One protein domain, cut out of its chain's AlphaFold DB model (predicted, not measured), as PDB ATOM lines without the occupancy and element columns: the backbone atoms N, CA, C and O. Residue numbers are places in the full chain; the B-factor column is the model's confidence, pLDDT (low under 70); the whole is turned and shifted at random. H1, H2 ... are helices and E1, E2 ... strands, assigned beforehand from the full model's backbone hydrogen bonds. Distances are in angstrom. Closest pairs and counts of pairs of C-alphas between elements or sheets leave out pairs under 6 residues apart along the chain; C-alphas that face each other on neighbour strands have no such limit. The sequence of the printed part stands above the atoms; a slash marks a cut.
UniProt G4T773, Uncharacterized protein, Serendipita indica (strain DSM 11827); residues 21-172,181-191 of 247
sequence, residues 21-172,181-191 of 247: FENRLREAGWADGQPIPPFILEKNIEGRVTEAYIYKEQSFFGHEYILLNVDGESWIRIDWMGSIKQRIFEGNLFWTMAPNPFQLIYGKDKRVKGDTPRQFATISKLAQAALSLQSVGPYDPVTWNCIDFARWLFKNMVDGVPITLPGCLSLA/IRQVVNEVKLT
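Overview. This is residues 21 to 172 and 181 to 191 of the 247 residues of an uncharacterized protein of Serendipita indica (strain DSM 11827) (UniProt G4T773). A strongly twisted sheet of five strands is covered on one face by a pair of helices, H3 and H4, which run out and back over it as a helical hairpin. Two short helices, H1 and H2, sit by the sheet and only graze it, H2 packing on H3; H5 lies away from this body beyond a cut, its residues 186 to 191 sticking out free. The printed part has 163 residues with five named helices and five named strands, in the order H1 H2 E1 E2 E3 E4 E5 H3 H4 H5, and its class is mixed, helices and strands. The sheet's order is E4 E3 E2 E1 E5, antiparallel throughout. The whole is compact, with a radius of gyration of the C-alphas of 16.3 A and spans of 49 by 42 by 34 A.

Along the chain. H1, residues 21 to 27, begins with C-alpha 21 at (133.027, 152.974, 150.649). H2 is residues 36 to 42; H1 and H2 each measure 9.9 A from first to last C-alpha. E1, residues 49 to 56, is 20.1 A long, and E2, residues 64 to 70, is 19.6 A long. E3, residues 74 to 83, measures 28.5 A, and E4, residues 88 to 98, measures 28.4 A. E5, residues 110 to 115, is 14.7 A long. H3, residues 123 to 134, is 16.3 A long, and H4, residues 146 to 158, is 18.3 A long, beginning with C-alpha 146 at (112.875, 141.415, 157.572). H5, residues 181 to 191, is 15.9 A long and ends with C-alpha 191 at (90.219, 137.316, 147.501).

Arrangement. E1 E2 E3 E4 form a meander, each strand the antiparallel neighbour of the one before. In the hairpin E1 and E2, N 53 and O 67 are within hydrogen-bond range at 2.8 A. In the hairpin E2 and E3, N 68 and O 76 are 2.8 A apart. In the hairpin E3 and E4, N 77 and O 96 are 2.8 A apart. E5 is the antiparallel neighbour of E1, with N 54 and O 113 at 2.9 A; E4 and E5 are the edge strands. H3 and H4 are on the same face of the sheet, two layers with helices on one face. H4 lies over E2 at a height over the sheet of 7.5 A and runs along the strands, at 17 degrees to E2 on the local plane; the closest C-alphas of the two are those of Glu 64 and Ile 147, 4.9 A apart. H3 has a height over the sheet of 8.6 A and lies over E3, running along the strands at 7 degrees to E3 on the local plane; 2 of its C-alphas fall on E2, only just too few to lie over that strand as well. H3 and H4 touch, their closest C-alphas those of Ala 130 and Leu 153 at 6.6 A, at a tilt of 36 degrees that is only just steep, opposite ways. H2 touches H3, with the C-alphas of Pro 37 and Ala 127 closest at 4.7 A, at a steep tilt of 66 degrees, opposite ways. H1 only grazes the sheet with residues 21 to 22, and H2 with residues 36 to 37. H5 is not on the sheet and is apart from H4. In H1, H2, H3, H4 and H5 every O i to N i+4 pair is within hydrogen-bond range.

Size, cuts and confidence. The two C-alphas farthest apart, those of Glu 27 and Leu 190, are 52.0 A apart. Residues 173 to 180 are not printed, and C-alphas 172 and 181 are 17.8 A apart across this cut. Of the links that are printed whole, E4 to E5 and H3 to H4 are long, with 11 residues each. The mean pLDDT of the printed part is 74.6; among the 47 residues under 70 are 82 to 91, 158 to 172 and 181 to 191, and H5 has a mean of 34.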
ATOM      1  N   PHE A  21     134.300 152.334 150.956       90.06
ATOM      2  CA  PHE A  21     133.027 152.974 150.649       90.06
ATOM      3  C   PHE A  21     132.583 153.921 151.769       90.06
ATOM      4  O   PHE A  21     132.118 155.021 151.492       90.06
ATOM      5  N   GLU A  22     132.796 153.551 153.033       88.62
ATOM      6  CA  GLU A  22     132.536 154.440 154.169       88.62
ATOM      7  C   GLU A  22     133.424 155.689 154.137       88.62
ATOM      8  O   GLU A  22     132.919 156.794 154.326       88.62
ATOM      9  N   ASN A  23     134.719 155.546 153.840       88.94
ATOM     10  CA  ASN A  23     135.611 156.699 153.700       88.94
ATOM     11  C   ASN A  23     135.125 157.640 152.591       88.94
ATOM     12  O   ASN A  23     135.048 158.842 152.818       88.94
ATOM     13  N   ARG A  24     134.678 157.097 151.449       90.62
ATOM     14  CA  ARG A  24     134.059 157.880 150.363       90.62
ATOM     15  C   ARG A  24     132.818 158.644 150.838       90.62
ATOM     16  O   ARG A  24     132.631 159.798 150.466       90.62
ATOM     17  N   LEU A  25     131.972 158.028 151.670       90.81
ATOM     18  CA  LEU A  25     130.820 158.713 152.266       90.81
ATOM     19  C   LEU A  25     131.266 159.856 153.187       90.81
ATOM     20  O   LEU A  25     130.740 160.962 153.074       90.81
ATOM     21  N   ARG A  26     132.243 159.614 154.070       91.19
ATOM     22  CA  ARG A  26     132.771 160.627 155.000       91.19
ATOM     23  C   ARG A  26     133.438 161.790 154.262       91.19
ATOM     24  O   ARG A  26     133.187 162.941 154.604       91.19
ATOM     25  N   GLU A  27     134.213 161.512 153.215       92.06
ATOM     26  CA  GLU A  27     134.815 162.523 152.330       92.06
ATOM     27  C   GLU A  27     133.755 163.374 151.617       92.06
ATOM     28  O   GLU A  27     133.941 164.576 151.438       92.06
ATOM     29  N   ALA A  28     132.606 162.781 151.277       92.06
ATOM     30  CA  ALA A  28     131.452 163.495 150.734       92.06
ATOM     31  C   ALA A  28     130.643 164.278 151.794       92.06
ATOM     32  O   ALA A  28     129.647 164.926 151.457       92.06
ATOM     33  N   GLY A  29     131.049 164.225 153.068       92.94
ATOM     34  CA  GLY A  29     130.422 164.938 154.180       92.94
ATOM     35  C   GLY A  29     129.364 164.142 154.946       92.94
ATOM     36  O   GLY A  29     128.568 164.749 155.662       92.94
ATOM     37  N   TRP A  30     129.319 162.813 154.808       91.94
ATOM     38  CA  TRP A  30     128.438 161.977 155.625       91.94
ATOM     39  C   TRP A  30     128.891 161.999 157.084       91.94
ATOM     40  O   TRP A  30     130.064 161.761 157.386       91.94
ATOM     41  N   ALA A  31     127.946 162.247 157.988       85.69
ATOM     42  CA  ALA A  31     128.185 162.258 159.422       85.69
ATOM     43  C   ALA A  31     127.507 161.073 160.118       85.69
ATOM     44  O   ALA A  31     126.421 160.628 159.727       85.69
ATOM     45  N   ASP A  32     128.121 160.611 161.208       78.12
ATOM     46  CA  ASP A  32     127.520 159.607 162.079       78.12
ATOM     47  C   ASP A  32     126.160 160.116 162.590       78.12
ATOM     48  O   ASP A  32     126.032 161.248 163.053       78.12
ATOM     49  N   GLY A  33     125.117 159.293 162.469       73.75
ATOM     50  CA  GLY A  33     123.740 159.705 162.769       73.75
ATOM     51  C   GLY A  33     122.883 159.999 161.534       73.75
ATOM     52  O   GLY A  33     121.658 159.920 161.616       73.75
ATOM     53  N   GLN A  34     123.491 160.274 160.379       81.00
ATOM     54  CA  GLN A  34     122.745 160.546 159.153       81.00
ATOM     55  C   GLN A  34     122.315 159.241 158.451       81.00
ATOM     56  O   GLN A  34     123.140 158.342 158.259       81.00
ATOM     57  N   PRO A  35     121.051 159.119 158.004       83.31
ATOM     58  CA  PRO A  35     120.608 157.974 157.216       83.31
ATOM     59  C   PRO A  35     121.411 157.825 155.915       83.31
ATOM     60  O   PRO A  35     121.460 158.740 155.094       83.31
ATOM     61  N   ILE A  36     122.006 156.647 155.710       88.50
ATOM     62  CA  ILE A  36     122.883 156.366 154.563       88.50
ATOM     63  C   ILE A  36     122.131 156.398 153.218       88.50
ATOM     64  O   ILE A  36     122.610 157.073 152.307       88.50
ATOM     65  N   PRO A  37     120.958 155.746 153.044       89.62
ATOM     66  CA  PRO A  37     120.318 155.696 151.727       89.62
ATOM     67  C   PRO A  37     119.926 157.075 151.165       89.62
ATOM     68  O   PRO A  37     120.264 157.340 150.013       89.62
ATOM     69  N   PRO A  38     119.291 157.991 151.930       87.50
ATOM     70  CA  PRO A  38     119.028 159.342 151.437       87.50
ATOM     71  C   PRO A  38     120.303 160.117 151.112       87.50
ATOM     72  O   PRO A  38     120.337 160.801 150.097       87.50
ATOM     73  N   PHE A  39     121.357 159.978 151.925       88.94
ATOM     74  CA  PHE A  39     122.629 160.652 151.672       88.94
ATOM     75  C   PHE A  39     123.281 160.183 150.362       88.94
ATOM     76  O   PHE A  39     123.738 161.009 149.573       88.94
ATOM     77  N   ILE A  40     123.271 158.870 150.090       90.56
ATOM     78  CA  ILE A  40     123.761 158.300 148.824       90.56
ATOM     79  C   ILE A  40     123.040 158.929 147.628       90.56
ATOM     80  O   ILE A  40     123.684 159.250 146.631       90.56
ATOM     81  N   LEU A  41     121.719 159.104 147.722       90.12
ATOM     82  CA  LEU A  41     120.916 159.707 146.656       90.12
ATOM     83  C   LEU A  41     121.171 161.212 146.526       90.12
ATOM     84  O   LEU A  41     121.335 161.705 145.417       90.12
ATOM     85  N   GLU A  42     121.240 161.935 147.643       92.19
ATOM     86  CA  GLU A  42     121.472 163.383 147.665       92.19
ATOM     87  C   GLU A  42     122.834 163.751 147.065       92.19
ATOM     88  O   GLU A  42     122.937 164.681 146.266       92.19
ATOM     89  N   LYS A  43     123.887 163.015 147.437       91.88
ATOM     90  CA  LYS A  43     125.259 163.265 146.974       91.88
ATOM     91  C   LYS A  43     125.629 162.503 145.704       91.88
ATOM     92  O   LYS A  43     126.767 162.616 145.262       91.88
ATOM     93  N   ASN A  44     124.697 161.746 145.116       89.19
ATOM     94  CA  ASN A  44     124.941 160.865 143.969       89.19
ATOM     95  C   ASN A  44     126.178 159.972 144.168       89.19
ATOM     96  O   ASN A  44     127.031 159.862 143.290       89.19
ATOM     97  N   ILE A  45     126.290 159.345 145.342       91.12
ATOM     98  CA  ILE A  45     127.427 158.479 145.651       91.12
ATOM     99  C   ILE A  45     127.375 157.261 144.735       91.12
ATOM    100  O   ILE A  45     126.415 156.483 144.753       91.12
ATOM    101  N   GLU A  46     128.430 157.097 143.951       88.06
ATOM    102  CA  GLU A  46     128.596 155.957 143.065       88.06
ATOM    103  C   GLU A  46     129.156 154.746 143.814       88.06
ATOM    104  O   GLU A  46     129.891 154.862 144.797       88.06
ATOM    105  N   GLY A  47     128.808 153.562 143.319       87.94
ATOM    106  CA  GLY A  47     129.303 152.281 143.805       87.94
ATOM    107  C   GLY A  47     128.614 151.148 143.061       87.94
ATOM    108  O   GLY A  47     127.395 151.171 142.852       87.94
ATOM    109  N   ARG A  48     129.383 150.156 142.626       88.69
ATOM    110  CA  ARG A  48     128.869 148.980 141.930       88.69
ATOM    111  C   ARG A  48     128.793 147.815 142.899       88.69
ATOM    112  O   ARG A  48     129.792 147.451 143.505       88.69
ATOM    113  N   VAL A  49     127.627 147.185 142.995       88.00
ATOM    114  CA  VAL A  49     127.521 145.916 143.717       88.00
ATOM    115  C   VAL A  49     128.202 144.827 142.878       88.00
ATOM    116  O   VAL A  49     127.934 144.691 141.683       88.00
ATOM    117  N   THR A  50     129.137 144.096 143.469       86.06
ATOM    118  CA  THR A  50     129.904 143.022 142.813       86.06
ATOM    119  C   THR A  50     129.511 141.644 143.322       86.06
ATOM    120  O   THR A  50     129.623 140.671 142.582       86.06
ATOM    121  N   GLU A  51     129.012 141.563 144.556       87.94
ATOM    122  CA  GLU A  51     128.487 140.346 145.166       87.94
ATOM    123  C   GLU A  51     127.284 140.681 146.045       87.94
ATOM    124  O   GLU A  51     127.231 141.750 146.660       87.94
ATOM    125  N   ALA A  52     126.339 139.748 146.152       88.88
ATOM    126  CA  ALA A  52     125.260 139.848 147.119       88.88
ATOM    127  C   ALA A  52     124.836 138.480 147.651       88.88
ATOM    128  O   ALA A  52     124.706 137.501 146.909       88.88
ATOM    129  N   TYR A  53     124.515 138.445 148.939       89.75
ATOM    130  CA  TYR A  53     124.081 137.257 149.660       89.75
ATOM    131  C   TYR A  53     122.897 137.584 150.560       89.75
ATOM    132  O   TYR A  53     122.818 138.679 151.111       89.75
ATOM    133  N   ILE A  54     122.007 136.613 150.757       91.38
ATOM    134  CA  ILE A  54     121.063 136.638 151.874       91.38
ATOM    135  C   ILE A  54     121.604 135.704 152.947       91.38
ATOM    136  O   ILE A  54     121.853 134.517 152.692       91.38
ATOM    137  N   TYR A  55     121.754 136.243 154.148       90.75
ATOM    138  CA  TYR A  55     122.069 135.488 155.347       90.75
ATOM    139  C   TYR A  55     120.845 135.407 156.241       90.75
ATOM    140  O   TYR A  55     120.040 136.332 156.305       90.75
ATOM    141  N   LYS A  56     120.725 134.277 156.929       87.56
ATOM    142  CA  LYS A  56     119.707 134.019 157.934       87.56
ATOM    143  C   LYS A  56     120.371 133.801 159.279       87.56
ATOM    144  O   LYS A  56     121.188 132.886 159.425       87.56
ATOM    145  N   GLU A  57     119.976 134.595 160.262       83.00
ATOM    146  CA  GLU A  57     120.378 134.395 161.645       83.00
ATOM    147  C   GLU A  57     119.752 133.116 162.202       83.00
ATOM    148  O   GLU A  57     118.576 132.808 161.978       83.00
ATOM    149  N   GLN A  58     120.528 132.370 162.989       71.19
ATOM    150  CA  GLN A  58     119.992 131.275 163.801       71.19
ATOM    151  C   GLN A  58     119.307 131.830 165.053       71.19
ATOM    152  O   GLN A  58     119.765 131.640 166.179       71.19
ATOM    153  N   SER A  59     118.196 132.528 164.847       69.56
ATOM    154  CA  SER A  59     117.317 133.012 165.907       69.56
ATOM    155  C   SER A  59     115.927 132.390 165.777       69.56
ATOM    156  O   SER A  59     115.539 131.918 164.708       69.56
ATOM    157  N   PHE A  60     115.160 132.388 166.873       65.56
ATOM    158  CA  PHE A  60     113.782 131.873 166.886       65.56
ATOM    159  C   PHE A  60     112.888 132.579 165.853       65.56
ATOM    160  O   PHE A  60     112.035 131.951 165.234       65.56
ATOM    161  N   PHE A  61     113.131 133.872 165.628       65.75
ATOM    162  CA  PHE A  61     112.383 134.696 164.678       65.75
ATOM    163  C   PHE A  61     112.910 134.601 163.239       65.75
ATOM    164  O   PHE A  61     112.257 135.091 162.325       65.75
ATOM    165  N   GLY A  62     114.058 133.948 163.021       73.06
ATOM    166  CA  GLY A  62     114.578 133.652 161.688       73.06
ATOM    167  C   GLY A  62     114.936 134.881 160.853       73.06
ATOM    168  O   GLY A  62     114.658 134.869 159.659       73.06
ATOM    169  N   HIS A  63     115.537 135.904 161.472       84.19
ATOM    170  CA  HIS A  63     115.927 137.164 160.822       84.19
ATOM    171  C   HIS A  63     116.770 136.924 159.563       84.19
ATOM    172  O   HIS A  63     117.759 136.194 159.620       84.19
ATOM    173  N   GLU A  64     116.394 137.542 158.442       90.69
ATOM    174  CA  GLU A  64     117.196 137.551 157.214       90.69
ATOM    175  C   GLU A  64     117.667 138.975 156.898       90.69
ATOM    176  O   GLU A  64     116.943 139.952 157.099       90.69
ATOM    177  N   TYR A  65     118.892 139.079 156.389       90.88
ATOM    178  CA  TYR A  65     119.515 140.332 155.979       90.88
ATOM    179  C   TYR A  65     120.308 140.141 154.689       90.88
ATOM    180  O   TYR A  65     120.698 139.023 154.331       90.88
ATOM    181  N   ILE A  66     120.546 141.243 153.982       91.81
ATOM    182  CA  ILE A  66     121.355 141.233 152.763       91.81
ATOM    183  C   ILE A  66     122.776 141.648 153.110       91.81
ATOM    184  O   ILE A  66     122.987 142.634 153.810       91.81
ATOM    185  N   LEU A  67     123.745 140.915 152.578       91.62
ATOM    186  CA  LEU A  67     125.155 141.256 152.607       91.62
ATOM    187  C   LEU A  67     125.623 141.553 151.182       91.62
ATOM    188  O   LEU A  67     125.395 140.750 150.283       91.62
ATOM    189  N   LEU A  68     126.266 142.694 150.982       91.38
ATOM    190  CA  LEU A  68     126.687 143.208 149.682       91.38
ATOM    191  C   LEU A  68     128.181 143.447 149.682       91.38
ATOM    192  O   LEU A  68     128.703 143.961 150.668       91.38
ATOM    193  N   ASN A  69     128.829 143.176 148.559       89.69
ATOM    194  CA  ASN A  69     130.141 143.716 148.254       89.69
ATOM    195  C   ASN A  69     129.977 144.881 147.269       89.69
ATOM    196  O   ASN A  69     129.310 144.737 146.241       89.69
ATOM    197  N   VAL A  70     130.558 146.029 147.598       89.75
ATOM    198  CA  VAL A  70     130.599 147.236 146.775       89.75
ATOM    199  C   VAL A  70     132.029 147.467 146.307       89.75
ATOM    200  O   VAL A  70     132.972 147.472 147.103       89.75
ATOM    201  N   ASP A  71     132.172 147.652 144.996       87.69
ATOM    202  CA  ASP A  71     133.420 147.890 144.269       87.69
ATOM    203  C   ASP A  71     134.493 146.792 144.450       87.69
ATOM    204  O   ASP A  71     135.637 146.981 144.053       87.69
ATOM    205  N   GLY A  72     134.148 145.627 145.010       84.69
ATOM    206  CA  GLY A  72     135.094 144.543 145.309       84.69
ATOM    207  C   GLY A  72     135.777 144.670 146.676       84.69
ATOM    208  O   GLY A  72     136.471 143.746 147.093       84.69
ATOM    209  N   GLU A  73     135.581 145.780 147.391       85.50
ATOM    210  CA  GLU A  73     136.466 146.176 148.496       85.50
ATOM    211  C   GLU A  73     135.741 146.500 149.803       85.50
ATOM    212  O   GLU A  73     136.363 146.522 150.862       85.50
ATOM    213  N   SER A  74     134.444 146.799 149.745       90.81
ATOM    214  CA  SER A  74     133.668 147.220 150.913       90.81
ATOM    215  C   SER A  74     132.430 146.369 151.067       90.81
ATOM    216  O   SER A  74     131.731 146.105 150.095       90.81
ATOM    217  N   TRP A  75     132.136 145.966 152.296       91.75
ATOM    218  CA  TRP A  75     130.979 145.144 152.593       91.75
ATOM    219  C   TRP A  75     129.904 145.955 153.295       91.75
ATOM    220  O   TRP A  75     130.196 146.750 154.188       91.75
ATOM    221  N   ILE A  76     128.655 145.750 152.886       91.56
ATOM    222  CA  ILE A  76     127.487 146.429 153.442       91.56
ATOM    223  C   ILE A  76     126.460 145.382 153.839       91.56
ATOM    224  O   ILE A  76     126.031 144.571 153.021       91.56
ATOM    225  N   ARG A  77     126.035 145.424 155.094       91.62
ATOM    226  CA  ARG A  77     124.894 144.679 155.607       91.62
ATOM    227  C   ARG A  77     123.679 145.593 155.650       91.62
ATOM    228  O   ARG A  77     123.745 146.673 156.234       91.62
ATOM    229  N   ILE A  78     122.586 145.144 155.044       91.38
ATOM    230  CA  ILE A  78     121.289 145.816 155.064       91.38
ATOM    231  C   ILE A  78     120.324 144.987 155.905       91.38
ATOM    232  O   ILE A  78     119.936 143.885 155.509       91.38
ATOM    233  N   ASP A  79     119.904 145.549 157.035       87.69
ATOM    234  CA  ASP A  79     118.865 144.996 157.899       87.69
ATOM    235  C   ASP A  79     117.628 145.881 157.878       87.69
ATOM    236  O   ASP A  79     117.726 147.105 157.917       87.69
ATOM    237  N   TRP A  80     116.454 145.266 157.940       85.25
ATOM    238  CA  TRP A  80     115.222 145.981 158.236       85.25
ATOM    239  C   TRP A  80     114.606 145.398 159.502       85.25
ATOM    240  O   TRP A  80     114.141 144.264 159.497       85.25
ATOM    241  N   MET A  81     114.668 146.131 160.616       77.50
ATOM    242  CA  MET A  81     114.248 145.626 161.927       77.50
ATOM    243  C   MET A  81     113.135 146.485 162.526       77.50
ATOM    244  O   MET A  81     113.261 147.706 162.624       77.50
ATOM    245  N   GLY A  82     112.070 145.836 162.996       68.00
ATOM    246  CA  GLY A  82     111.059 146.437 163.870       68.00
ATOM    247  C   GLY A  82     111.310 146.133 165.352       68.00
ATOM    248  O   GLY A  82     112.124 145.276 165.699       68.00
ATOM    249  N   SER A  83     110.591 146.817 166.248       59.44
ATOM    250  CA  SER A  83     110.672 146.588 167.698       59.44
ATOM    251  C   SER A  83     109.359 146.026 168.240       59.44
ATOM    252  O   SER A  83     108.413 146.764 168.521       59.44
ATOM    253  N   ILE A  84     109.327 144.708 168.468       52.34
ATOM    254  CA  ILE A  84     108.182 144.036 169.111       52.34
ATOM    255  C   ILE A  84     107.999 144.554 170.549       52.34
ATOM    256  O   ILE A  84     106.876 144.802 170.984       52.34
ATOM    257  N   LYS A  85     109.106 144.792 171.270       51.25
ATOM    258  CA  LYS A  85     109.099 145.217 172.683       51.25
ATOM    259  C   LYS A  85     108.390 146.548 172.916       51.25
ATOM    260  O   LYS A  85     107.836 146.761 173.986       51.25
ATOM    261  N   GLN A  86     108.410 147.440 171.931       50.56
ATOM    262  CA  GLN A  86     107.819 148.770 172.063       50.56
ATOM    263  C   GLN A  86     106.422 148.861 171.432       50.56
ATOM    264  O   GLN A  86     105.858 149.948 171.397       50.56
ATOM    265  N   ARG A  87     105.862 147.747 170.920       51.56
ATOM    266  CA  ARG A  87     104.680 147.759 170.029       51.56
ATOM    267  C   ARG A  87     104.843 148.753 168.869       51.56
ATOM    268  O   ARG A  87     103.867 149.292 168.354       51.56
ATOM    269  N   ILE A  88     106.092 149.002 168.477       48.47
ATOM    270  CA  ILE A  88     106.440 149.868 167.361       48.47
ATOM    271  C   ILE A  88     106.501 148.954 166.143       48.47
ATOM    272  O   ILE A  88     107.516 148.308 165.870       48.47
ATOM    273  N   PHE A  89     105.386 148.908 165.417       57.84
ATOM    274  CA  PHE A  89     105.253 148.293 164.091       57.84
ATOM    275  C   PHE A  89     105.923 149.159 163.005       57.84
ATOM    276  O   PHE A  89     105.453 149.280 161.879       57.84
ATOM    277  N   GLU A  90     107.027 149.821 163.354       63.75
ATOM    278  CA  GLU A  90     107.787 150.686 162.459       63.75
ATOM    279  C   GLU A  90     109.137 150.028 162.190       63.75
ATOM    280  O   GLU A  90     109.938 149.792 163.100       63.75
ATOM    281  N   GLY A  91     109.363 149.681 160.927       67.62
ATOM    282  CA  GLY A  91     110.592 149.044 160.489       67.62
ATOM    283  C   GLY A  91     111.673 150.081 160.247       67.62
ATOM    284  O   GLY A  91     111.501 151.000 159.444       67.62
ATOM    285  N   ASN A  92     112.806 149.902 160.913       78.56
ATOM    286  CA  ASN A  92     113.986 150.735 160.764       78.56
ATOM    287  C   ASN A  92     114.970 150.040 159.825       78.56
ATOM    288  O   ASN A  92     115.317 148.874 160.029       78.56
ATOM    289  N   LEU A  93     115.399 150.757 158.792       84.31
ATOM    290  CA  LEU A  93     116.383 150.286 157.829       84.31
ATOM    291  C   LEU A  93     117.787 150.651 158.322       84.31
ATOM    292  O   LEU A  93     118.102 151.828 158.479       84.31
ATOM    293  N   PHE A  94     118.630 149.649 158.541       85.94
ATOM    294  CA  PHE A  94     120.009 149.805 158.986       85.94
ATOM    295  C   PHE A  94     120.963 149.385 157.880       85.94
ATOM    296  O   PHE A  94     120.795 148.337 157.262       85.94
ATOM    297  N   TRP A  95     121.971 150.217 157.648       90.19
ATOM    298  CA  TRP A  95     123.076 149.939 156.741       90.19
ATOM    299  C   TRP A  95     124.346 149.946 157.580       90.19
ATOM    300  O   TRP A  95     124.694 150.972 158.163       90.19
ATOM    301  N   THR A  96     124.995 148.792 157.689       88.38
ATOM    302  CA  THR A  96     126.226 148.623 158.468       88.38
ATOM    303  C   THR A  96     127.352 148.289 157.507       88.38
ATOM    304  O   THR A  96     127.226 147.357 156.716       88.38
ATOM    305  N   MET A  97     128.438 149.055 157.550       89.00
ATOM    306  CA  MET A  97     129.561 148.915 156.626       89.00
ATOM    307  C   MET A  97     130.765 148.308 157.340       89.00
ATOM    308  O   MET A  97     130.979 148.559 158.523       89.00
ATOM    309  N   ALA A  98     131.543 147.504 156.622       87.88
ATOM    310  CA  ALA A  98     132.788 146.932 157.115       87.88
ATOM    311  C   ALA A  98     133.758 146.649 155.959       87.88
ATOM    312  O   ALA A  98     133.325 146.411 154.829       87.88
ATOM    313  N   PRO A  99     135.075 146.624 156.207       86.38
ATOM    314  CA  PRO A  99     136.058 146.215 155.203       86.38
ATOM    315  C   PRO A  99     135.980 144.716 154.862       86.38
ATOM    316  O   PRO A  99     136.514 144.288 153.843       86.38
ATOM    317  N   ASN A 100     135.340 143.894 155.701       85.19
ATOM    318  CA  ASN A 100     135.328 142.439 155.565       85.19
ATOM    319  C   ASN A 100     133.937 141.852 155.897       85.19
ATOM    320  O   ASN A 100     133.323 142.289 156.876       85.19
ATOM    321  N   PRO A 101     133.448 140.833 155.156       86.12
ATOM    322  CA  PRO A 101     132.118 140.265 155.376       86.12
ATOM    323  C   PRO A 101     131.966 139.605 156.752       86.12
ATOM    324  O   PRO A 101     130.891 139.661 157.342       86.12
ATOM    325  N   PHE A 102     133.030 139.013 157.305       84.62
ATOM    326  CA  PHE A 102     132.996 138.297 158.586       84.62
ATOM    327  C   PHE A 102     132.681 139.208 159.776       84.62
ATOM    328  O   PHE A 102     132.228 138.724 160.805       84.62
ATOM    329  N   GLN A 103     132.891 140.519 159.642       83.56
ATOM    330  CA  GLN A 103     132.533 141.496 160.676       83.56
ATOM    331  C   GLN A 103     131.038 141.839 160.674       83.56
ATOM    332  O   GLN A 103     130.534 142.414 161.635       83.56
ATOM    333  N   LEU A 104     130.330 141.490 159.599       84.38
ATOM    334  CA  LEU A 104     128.905 141.760 159.416       84.38
ATOM    335  C   LEU A 104     128.038 140.513 159.622       84.38
ATOM    336  O   LEU A 104     126.826 140.634 159.811       84.38
ATOM    337  N   ILE A 105     128.653 139.329 159.594       82.69
ATOM    338  CA  ILE A 105     128.001 138.031 159.771       82.69
ATOM    339  C   ILE A 105     128.127 137.602 161.234       82.69
ATOM    340  O   ILE A 105     129.236 137.519 161.764       82.69
ATOM    341  N   TYR A 106     127.018 137.272 161.895       76.19
ATOM    342  CA  TYR A 106     127.092 136.674 163.226       76.19
ATOM    343  C   TYR A 106     127.447 135.185 163.123       76.19
ATOM    344  O   TYR A 106     127.035 134.488 162.200       76.19
ATOM    345  N   GLY A 107     128.227 134.664 164.077       68.06
ATOM    346  CA  GLY A 107     128.924 133.376 163.923       68.06
ATOM    347  C   GLY A 107     128.055 132.130 163.685       68.06
ATOM    348  O   GLY A 107     128.579 131.105 163.259       68.06
ATOM    349  N   LYS A 108     126.742 132.181 163.944       73.62
ATOM    350  CA  LYS A 108     125.815 131.069 163.657       73.62
ATOM    351  C   LYS A 108     124.993 131.278 162.384       73.62
ATOM    352  O   LYS A 108     124.186 130.413 162.038       73.62
ATOM    353  N   ASP A 109     125.170 132.394 161.695       81.81
ATOM    354  CA  ASP A 109     124.351 132.754 160.549       81.81
ATOM    355  C   ASP A 109     124.660 131.843 159.367       81.81
ATOM    356  O   ASP A 109     125.793 131.417 159.135       81.81
ATOM    357  N   LYS A 110     123.620 131.523 158.606       82.44
ATOM    358  CA  LYS A 110     123.729 130.673 157.423       82.44
ATOM    359  C   LYS A 110     123.427 131.495 156.189       82.44
ATOM    360  O   LYS A 110     122.396 132.160 156.124       82.44
ATOM    361  N   ARG A 111     124.284 131.390 155.177       84.75
ATOM    362  CA  ARG A 111     123.954 131.862 153.832       84.75
ATOM    363  C   ARG A 111     122.788 131.023 153.304       84.75
ATOM    364  O   ARG A 111     122.914 129.806 153.191       84.75
ATOM    365  N   VAL A 112     121.663 131.666 153.009       79.88
ATOM    366  CA  VAL A 112     120.434 131.008 152.518       79.88
ATOM    367  C   VAL A 112     120.187 131.255 151.039       79.88
ATOM    368  O   VAL A 112     119.559 130.434 150.377       79.88
ATOM    369  N   LYS A 113     120.712 132.356 150.501       75.12
ATOM    370  CA  LYS A 113     120.716 132.631 149.068       75.12
ATOM    371  C   LYS A 113     121.998 133.349 148.691       75.12
ATOM    372  O   LYS A 113     122.567 134.097 149.483       75.12
ATOM    373  N   GLY A 114     122.463 133.127 147.479       61.28
ATOM    374  CA  GLY A 114     123.527 133.929 146.913       61.28
ATOM    375  C   GLY A 114     123.742 133.526 145.484       61.28
ATOM    376  O   GLY A 114     123.964 132.345 145.242       61.28
ATOM    377  N   ASP A 115     123.702 134.505 144.601       59.34
ATOM    378  CA  ASP A 115     123.855 134.301 143.173       59.34
ATOM    379  C   ASP A 115     124.878 135.285 142.619       59.34
ATOM    380  O   ASP A 115     125.069 136.383 143.146       59.34
ATOM    381  N   THR A 116     125.505 134.843 141.534       51.50
ATOM    382  CA  THR A 116     126.335 135.583 140.583       51.50
ATOM    383  C   THR A 116     125.462 136.027 139.397       51.50
ATOM    384  O   THR A 116     125.484 135.390 138.339       51.50
ATOM    385  N   PRO A 117     124.641 137.088 139.516       54.25
ATOM    386  CA  PRO A 117     124.048 137.714 138.347       54.25
ATOM    387  C   PRO A 117     125.132 138.236 137.411       54.25
ATOM    388  O   PRO A 117     126.211 138.661 137.824       54.25
ATOM    389  N   ARG A 118     124.797 138.268 136.120       56.41
ATOM    390  CA  ARG A 118     125.658 138.857 135.089       56.41
ATOM    391  C   ARG A 118     125.859 140.364 135.305       56.41
ATOM    392  O   ARG A 118     126.889 140.890 134.889       56.41
ATOM    393  N   GLN A 119     124.909 141.044 135.955       67.31
ATOM    394  CA  GLN A 119     124.989 142.456 136.340       67.31
ATOM    395  C   GLN A 119     124.156 142.722 137.602       67.31
ATOM    396  O   GLN A 119     122.980 142.382 137.643       67.31
ATOM    397  N   PHE A 120     124.751 143.364 138.605       76.56
ATOM    398  CA  PHE A 120     124.017 143.910 139.748       76.56
ATOM    399  C   PHE A 120     123.669 145.388 139.527       76.56
ATOM    400  O   PHE A 120     124.342 146.094 138.768       76.56
ATOM    401  N   ALA A 121     122.658 145.875 140.247       77.81
ATOM    402  CA  ALA A 121     122.365 147.301 140.347       77.81
ATOM    403  C   ALA A 121     123.502 148.099 141.030       77.81
ATOM    404  O   ALA A 121     124.269 147.587 141.843       77.81
ATOM    405  N   THR A 122     123.582 149.394 140.721       87.38
ATOM    406  CA  THR A 122     124.417 150.364 141.451       87.38
ATOM    407  C   THR A 122     123.887 150.591 142.866       87.38
ATOM    408  O   THR A 122     122.677 150.487 143.091       87.38
ATOM    409  N   ILE A 123     124.744 151.033 143.784       88.75
ATOM    410  CA  ILE A 123     124.368 151.314 145.171       88.75
ATOM    411  C   ILE A 123     123.269 152.380 145.291       88.75
ATOM    412  O   ILE A 123     122.383 152.246 146.128       88.75
ATOM    413  N   SER A 124     123.244 153.381 144.407       87.12
ATOM    414  CA  SER A 124     122.218 154.434 144.401       87.12
ATOM    415  C   SER A 124     120.841 153.872 144.026       87.12
ATOM    416  O   SER A 124     119.857 154.111 144.720       87.12
ATOM    417  N   LYS A 125     120.768 153.020 142.992       85.44
ATOM    418  CA  LYS A 125     119.542 152.268 142.659       85.44
ATOM    419  C   LYS A 125     119.081 151.385 143.819       85.44
ATOM    420  O   LYS A 125     117.884 151.287 144.073       85.44
ATOM    421  N   LEU A 126     120.015 150.768 144.543       88.38
ATOM    422  CA  LEU A 126     119.679 149.962 145.711       88.38
ATOM    423  C   LEU A 126     119.146 150.810 146.874       88.38
ATOM    424  O   LEU A 126     118.161 150.431 147.500       88.38
ATOM    425  N   ALA A 127     119.754 151.968 147.135       88.31
ATOM    426  CA  ALA A 127     119.277 152.927 148.125       88.31
ATOM    427  C   ALA A 127     117.846 153.388 147.799       88.31
ATOM    428  O   ALA A 127     116.977 153.370 148.671       88.31
ATOM    429  N   GLN A 128     117.574 153.700 146.528       86.81
ATOM    430  CA  GLN A 128     116.235 154.037 146.048       86.81
ATOM    431  C   GLN A 128     115.242 152.883 146.256       86.81
ATOM    432  O   GLN A 128     114.138 153.109 146.756       86.81
ATOM    433  N   ALA A 129     115.632 151.649 145.917       85.12
ATOM    434  CA  ALA A 129     114.807 150.457 146.110       85.12
ATOM    435  C   ALA A 129     114.458 150.241 147.586       85.12
ATOM    436  O   ALA A 129     113.301 150.010 147.924       85.12
ATOM    437  N   ALA A 130     115.455 150.338 148.467       86.50
ATOM    438  CA  ALA A 130     115.296 150.084 149.890       86.50
ATOM    439  C   ALA A 130     114.373 151.118 150.555       86.50
ATOM    440  O   ALA A 130     113.479 150.736 151.307       86.50
ATOM    441  N   LEU A 131     114.535 152.405 150.226       84.12
ATOM    442  CA  LEU A 131     113.641 153.468 150.701       84.12
ATOM    443  C   LEU A 131     112.210 153.280 150.197       84.12
ATOM    444  O   LEU A 131     111.252 153.467 150.942       84.12
ATOM    445  N   SER A 132     112.070 152.881 148.936       82.19
ATOM    446  CA  SER A 132     110.763 152.636 148.336       82.19
ATOM    447  C   SER A 132     110.068 151.412 148.931       82.19
ATOM    448  O   SER A 132     108.860 151.419 149.118       82.19
ATOM    449  N   LEU A 133     110.811 150.356 149.264       80.50
ATOM    450  CA  LEU A 133     110.255 149.177 149.932       80.50
ATOM    451  C   LEU A 133     109.835 149.473 151.364       80.50
ATOM    452  O   LEU A 133     108.801 148.984 151.814       80.50
ATOM    453  N   GLN A 134     110.612 150.295 152.068       76.69
ATOM    454  CA  GLN A 134     110.267 150.740 153.412       76.69
ATOM    455  C   GLN A 134     108.938 151.517 153.433       76.69
ATOM    456  O   GLN A 134     108.234 151.475 154.437       76.69
ATOM    457  N   SER A 135     108.574 152.202 152.342       75.50
ATOM    458  CA  SER A 135     107.323 152.964 152.254       75.50
ATOM    459  C   SER A 135     106.099 152.148 151.818       75.50
ATOM    460  O   SER A 135     104.987 152.662 151.922       75.50
ATOM    461  N   VAL A 136     106.263 150.886 151.387       72.19
ATOM    462  CA  VAL A 136     105.146 150.005 150.974       72.19
ATOM    463  C   VAL A 136     104.181 149.729 152.132       72.19
ATOM    464  O   VAL A 136     102.974 149.620 151.919       72.19
ATOM    465  N   GLY A 137     104.683 149.642 153.363       66.38
ATOM    466  CA  GLY A 137     103.842 149.406 154.532       66.38
ATOM    467  C   GLY A 137     104.622 149.381 155.847       66.38
ATOM    468  O   GLY A 137     105.850 149.254 155.833       66.38
ATOM    469  N   PRO A 138     103.922 149.506 156.991       71.31
ATOM    470  CA  PRO A 138     104.534 149.374 158.308       71.31
ATOM    471  C   PRO A 138     105.132 147.975 158.484       71.31
ATOM    472  O   PRO A 138     104.694 147.013 157.857       71.31
ATOM    473  N   TYR A 139     106.130 147.866 159.356       74.94
ATOM    474  CA  TYR A 139     106.722 146.573 159.669       74.94
ATOM    475  C   TYR A 139     105.714 145.715 160.417       74.94
ATOM    476  O   TYR A 139     105.246 146.086 161.494       74.94
ATOM    477  N   ASP A 140     105.451 144.533 159.880       77.88
ATOM    478  CA  ASP A 140     104.611 143.533 160.506       77.88
ATOM    479  C   ASP A 140     105.401 142.225 160.644       77.88
ATOM    480  O   ASP A 140     105.812 141.655 159.632       77.88
ATOM    481  N   PRO A 141     105.606 141.706 161.871       74.75
ATOM    482  CA  PRO A 141     106.382 140.487 162.092       74.75
ATOM    483  C   PRO A 141     105.887 139.257 161.316       74.75
ATOM    484  O   PRO A 141     106.638 138.295 161.189       74.75
ATOM    485  N   VAL A 142     104.640 139.258 160.831       76.50
ATOM    486  CA  VAL A 142     104.001 138.112 160.177       76.50
ATOM    487  C   VAL A 142     103.929 138.284 158.659       76.50
ATOM    488  O   VAL A 142     104.189 137.328 157.935       76.50
ATOM    489  N   THR A 143     103.570 139.472 158.179       79.25
ATOM    490  CA  THR A 143     103.154 139.726 156.790       79.25
ATOM    491  C   THR A 143     104.094 140.642 156.011       79.25
ATOM    492  O   THR A 143     104.104 140.581 154.783       79.25
ATOM    493  N   TRP A 144     104.881 141.480 156.692       83.75
ATOM    494  CA  TRP A 144     105.851 142.374 156.061       83.75
ATOM    495  C   TRP A 144     107.032 142.607 157.007       83.75
ATOM    496  O   TRP A 144     107.109 143.615 157.714       83.75
ATOM    497  N   ASN A 145     107.932 141.622 157.056       83.69
ATOM    498  CA  ASN A 145     109.049 141.562 158.003       83.69
ATOM    499  C   ASN A 145     110.421 141.606 157.293       83.69
ATOM    500  O   ASN A 145     110.529 141.794 156.080       83.69
ATOM    501  N   CYS A 146     111.496 141.423 158.065       86.56
ATOM    502  CA  CYS A 146     112.875 141.415 157.572       86.56
ATOM    503  C   CYS A 146     113.143 140.373 156.473       86.56
ATOM    504  O   CYS A 146     113.910 140.648 155.552       86.56
ATOM    505  N   ILE A 147     112.487 139.210 156.534       88.44
ATOM    506  CA  ILE A 147     112.613 138.121 155.560       88.44
ATOM    507  C   ILE A 147     112.045 138.556 154.216       88.44
ATOM    508  O   ILE A 147     112.720 138.452 153.189       88.44
ATOM    509  N   ASP A 148     110.820 139.075 154.221       88.12
ATOM    510  CA  ASP A 148     110.147 139.518 153.002       88.12
ATOM    511  C   ASP A 148     110.900 140.689 152.365       88.12
ATOM    512  O   ASP A 148     111.195 140.657 151.168       88.12
ATOM    513  N   PHE A 149     111.321 141.661 153.178       89.75
ATOM    514  CA  PHE A 149     112.117 142.798 152.727       89.75
ATOM    515  C   PHE A 149     113.445 142.369 152.091       89.75
ATOM    516  O   PHE A 149     113.740 142.770 150.962       89.75
ATOM    517  N   ALA A 150     114.235 141.529 152.773       90.00
ATOM    518  CA  ALA A 150     115.531 141.074 152.273       90.00
ATOM    519  C   ALA A 150     115.385 140.315 150.947       90.00
ATOM    520  O   ALA A 150     116.122 140.556 149.990       90.00
ATOM    521  N   ARG A 151     114.392 139.430 150.838       87.94
ATOM    522  CA  ARG A 151     114.155 138.659 149.611       87.94
ATOM    523  C   ARG A 151     113.676 139.531 148.459       87.94
ATOM    524  O   ARG A 151     114.118 139.326 147.325       87.94
ATOM    525  N   TRP A 152     112.799 140.494 148.733       87.06
ATOM    526  CA  TRP A 152     112.265 141.390 147.713       87.06
ATOM    527  C   TRP A 152     113.346 142.336 147.188       87.06
ATOM    528  O   TRP A 152     113.527 142.448 145.973       87.06
ATOM    529  N   LEU A 153     114.125 142.945 148.087       87.44
ATOM    530  CA  LEU A 153     115.244 143.809 147.722       87.44
ATOM    531  C   LEU A 153     116.304 143.035 146.919       87.44
ATOM    532  O   LEU A 153     116.751 143.510 145.878       87.44
ATOM    533  N   PHE A 154     116.640 141.810 147.338       86.75
ATOM    534  CA  PHE A 154     117.596 140.961 146.625       86.75
ATOM    535  C   PHE A 154     117.126 140.621 145.205       86.75
ATOM    536  O   PHE A 154     117.887 140.775 144.254       86.75
ATOM    537  N   LYS A 155     115.864 140.200 145.038       80.44
ATOM    538  CA  LYS A 155     115.292 139.878 143.719       80.44
ATOM    539  C   LYS A 155     115.391 141.065 142.753       80.44
ATOM    540  O   LYS A 155     115.819 140.904 141.617       80.44
ATOM    541  N   ASN A 156     115.067 142.268 143.224       75.56
ATOM    542  CA  ASN A 156     115.044 143.466 142.382       75.56
ATOM    543  C   ASN A 156     116.434 144.046 142.071       75.56
ATOM    544  O   ASN A 156     116.567 144.878 141.181       75.56
ATOM    545  N   MET A 157     117.477 143.609 142.776       76.56
ATOM    546  CA  MET A 157     118.861 144.024 142.524       76.56
ATOM    547  C   MET A 157     119.566 143.160 141.467       76.56
ATOM    548  O   MET A 157     120.464 143.646 140.777       76.56
ATOM    549  N   VAL A 158     119.196 141.880 141.388       64.19
ATOM    550  CA  VAL A 158     119.910 140.825 140.647       64.19
ATOM    551  C   VAL A 158     119.429 140.710 139.196       64.19
ATOM    552  O   VAL A 158     120.212 140.344 138.325       64.19
ATOM    553  N   ASP A 159     118.181 141.084 138.907       54.53
ATOM    554  CA  ASP A 159     117.581 140.825 137.591       54.53
ATOM    555  C   ASP A 159     117.759 141.972 136.575       54.53
ATOM    556  O   ASP A 159     117.281 141.875 135.447       54.53
ATOM    557  N   GLY A 160     118.414 143.086 136.935       44.97
ATOM    558  CA  GLY A 160     118.527 144.266 136.056       44.97
ATOM    559  C   GLY A 160     117.173 144.885 135.661       44.97
ATOM    560  O   GLY A 160     117.120 145.804 134.842       44.97
ATOM    561  N   VAL A 161     116.082 144.391 136.248       45.97
ATOM    562  CA  VAL A 161     114.714 144.845 136.028       45.97
ATOM    563  C   VAL A 161     114.562 146.211 136.704       45.97
ATOM    564  O   VAL A 161     114.964 146.362 137.862       45.97
ATOM    565  N   PRO A 162     114.004 147.227 136.019       43.88
ATOM    566  CA  PRO A 162     113.595 148.467 136.667       43.88
ATOM    567  C   PRO A 162     112.738 148.125 137.883       43.88
ATOM    568  O   PRO A 162     111.755 147.399 137.747       43.88
ATOM    569  N   ILE A 163     113.122 148.610 139.065       48.38
ATOM    570  CA  ILE A 163     112.402 148.339 140.314       48.38
ATOM    571  C   ILE A 163     110.968 148.843 140.140       48.38
ATOM    572  O   ILE A 163     110.692 150.036 140.248       48.38
ATOM    573  N   THR A 164     110.059 147.928 139.816       42.50
ATOM    574  CA  THR A 164     108.637 148.213 139.677       42.50
ATOM    575  C   THR A 164     108.031 147.759 140.990       42.50
ATOM    576  O   THR A 164     107.887 146.566 141.252       42.50
ATOM    577  N   LEU A 165     107.830 148.715 141.889       43.50
ATOM    578  CA  LEU A 165     107.352 148.448 143.240       43.50
ATOM    579  C   LEU A 165     105.949 147.824 143.188       43.50
ATOM    580  O   LEU A 165     105.144 148.212 142.334       43.50
ATOM    581  N   PRO A 166     105.594 146.925 144.121       39.09
ATOM    582  CA  PRO A 166     104.217 146.481 144.261       39.09
ATOM    583  C   PRO A 166     103.380 147.702 144.661       39.09
ATOM    584  O   PRO A 166     103.605 148.290 145.715       39.09
ATOM    585  N   GLY A 167     102.452 148.117 143.798       40.47
ATOM    586  CA  GLY A 167     101.549 149.239 144.074       40.47
ATOM    587  C   GLY A 167     102.079 150.636 143.736       40.47
ATOM    588  O   GLY A 167     101.383 151.612 144.008       40.47
ATOM    589  N   CYS A 168     103.248 150.769 143.104       34.22
ATOM    590  CA  CYS A 168     103.681 152.052 142.552       34.22
ATOM    591  C   CYS A 168     103.517 152.006 141.031       34.22
ATOM    592  O   CYS A 168     104.333 151.428 140.312       34.22
ATOM    593  N   LEU A 169     102.410 152.582 140.549       32.59
ATOM    594  CA  LEU A 169     102.265 152.918 139.138       32.59
ATOM    595  C   LEU A 169     103.468 153.779 138.747       32.59
ATOM    596  O   LEU A 169     103.738 154.805 139.367       32.59
ATOM    597  N   SER A 170     104.194 153.299 137.742       31.94
ATOM    598  CA  SER A 170     105.228 154.005 136.997       31.94
ATOM    599  C   SER A 170     105.024 155.527 137.004       31.94
ATOM    600  O   SER A 170     104.092 156.033 136.387       31.94
ATOM    601  N   LEU A 171     105.945 156.262 137.635       32.72
ATOM    602  CA  LEU A 171     106.114 157.705 137.418       32.72
ATOM    603  C   LEU A 171     106.869 158.007 136.108       32.72
ATOM    604  O   LEU A 171     107.389 159.106 135.934       32.72
ATOM    605  N   ALA A 172     106.947 157.060 135.168       29.03
ATOM    606  CA  ALA A 172     107.272 157.388 133.788       29.03
ATOM    607  C   ALA A 172     105.974 157.806 133.089       29.03
ATOM    608  O   ALA A 172     105.039 157.012 132.971       29.03
ATOM    609  N   ILE A 181      93.576 153.355 144.167       37.53
ATOM    610  CA  ILE A 181      94.349 152.430 145.018       37.53
ATOM    611  C   ILE A 181      93.439 151.704 146.027       37.53
ATOM    612  O   ILE A 181      93.720 150.570 146.423       37.53
ATOM    613  N   ARG A 182      92.298 152.306 146.396       35.59
ATOM    614  CA  ARG A 182      91.287 151.663 147.250       35.59
ATOM    615  C   ARG A 182      90.640 150.443 146.594       35.59
ATOM    616  O   ARG A 182      90.239 149.524 147.300       35.59
ATOM    617  N   GLN A 183      90.557 150.414 145.267       34.03
ATOM    618  CA  GLN A 183      89.921 149.339 144.510       34.03
ATOM    619  C   GLN A 183      90.801 148.078 144.482       34.03
ATOM    620  O   GLN A 183      90.303 146.986 144.734       34.03
ATOM    621  N   VAL A 184      92.121 148.236 144.327       36.78
ATOM    622  CA  VAL A 184      93.084 147.116 144.298       36.78
ATOM    623  C   VAL A 184      93.266 146.482 145.683       36.78
ATOM    624  O   VAL A 184      93.316 145.260 145.813       36.78
ATOM    625  N   VAL A 185      93.306 147.293 146.748       33.84
ATOM    626  CA  VAL A 185      93.373 146.779 148.130       33.84
ATOM    627  C   VAL A 185      92.089 146.025 148.495       33.84
ATOM    628  O   VAL A 185      92.157 144.993 149.162       33.84
ATOM    629  N   ASN A 186      90.930 146.482 148.013       33.25
ATOM    630  CA  ASN A 186      89.671 145.767 148.203       33.25
ATOM    631  C   ASN A 186      89.608 144.458 147.405       33.25
ATOM    632  O   ASN A 186      89.100 143.482 147.942       33.25
ATOM    633  N   GLU A 187      90.160 144.380 146.192       31.38
ATOM    634  CA  GLU A 187      90.219 143.122 145.426       31.38
ATOM    635  C   GLU A 187      91.123 142.072 146.091       31.38
ATOM    636  O   GLU A 187      90.737 140.908 146.210       31.38
ATOM    637  N   VAL A 188      92.282 142.469 146.632       34.19
ATOM    638  CA  VAL A 188      93.165 141.548 147.377       34.19
ATOM    639  C   VAL A 188      92.512 141.094 148.688       34.19
ATOM    640  O   VAL A 188      92.594 139.917 149.049       34.19
ATOM    641  N   LYS A 189      91.802 141.994 149.378       30.06
ATOM    642  CA  LYS A 189      91.080 141.677 150.616       30.06
ATOM    643  C   LYS A 189      89.862 140.775 150.366       30.06
ATOM    644  O   LYS A 189      89.681 139.802 151.089       30.06
ATOM    645  N   LEU A 190      89.104 141.017 149.294       32.12
ATOM    646  CA  LEU A 190      87.989 140.162 148.860       32.12
ATOM    647  C   LEU A 190      88.461 138.767 148.438       32.12
ATOM    648  O   LEU A 190      87.770 137.792 148.712       32.12
ATOM    649  N   THR A 191      89.655 138.633 147.857       32.66
ATOM    650  CA  THR A 191      90.219 137.316 147.501       32.66
ATOM    651  C   THR A 191      90.630 136.505 148.748       32.66
ATOM    652  O   THR A 191      90.500 135.278 148.773       32.66
TER     653      THR A 191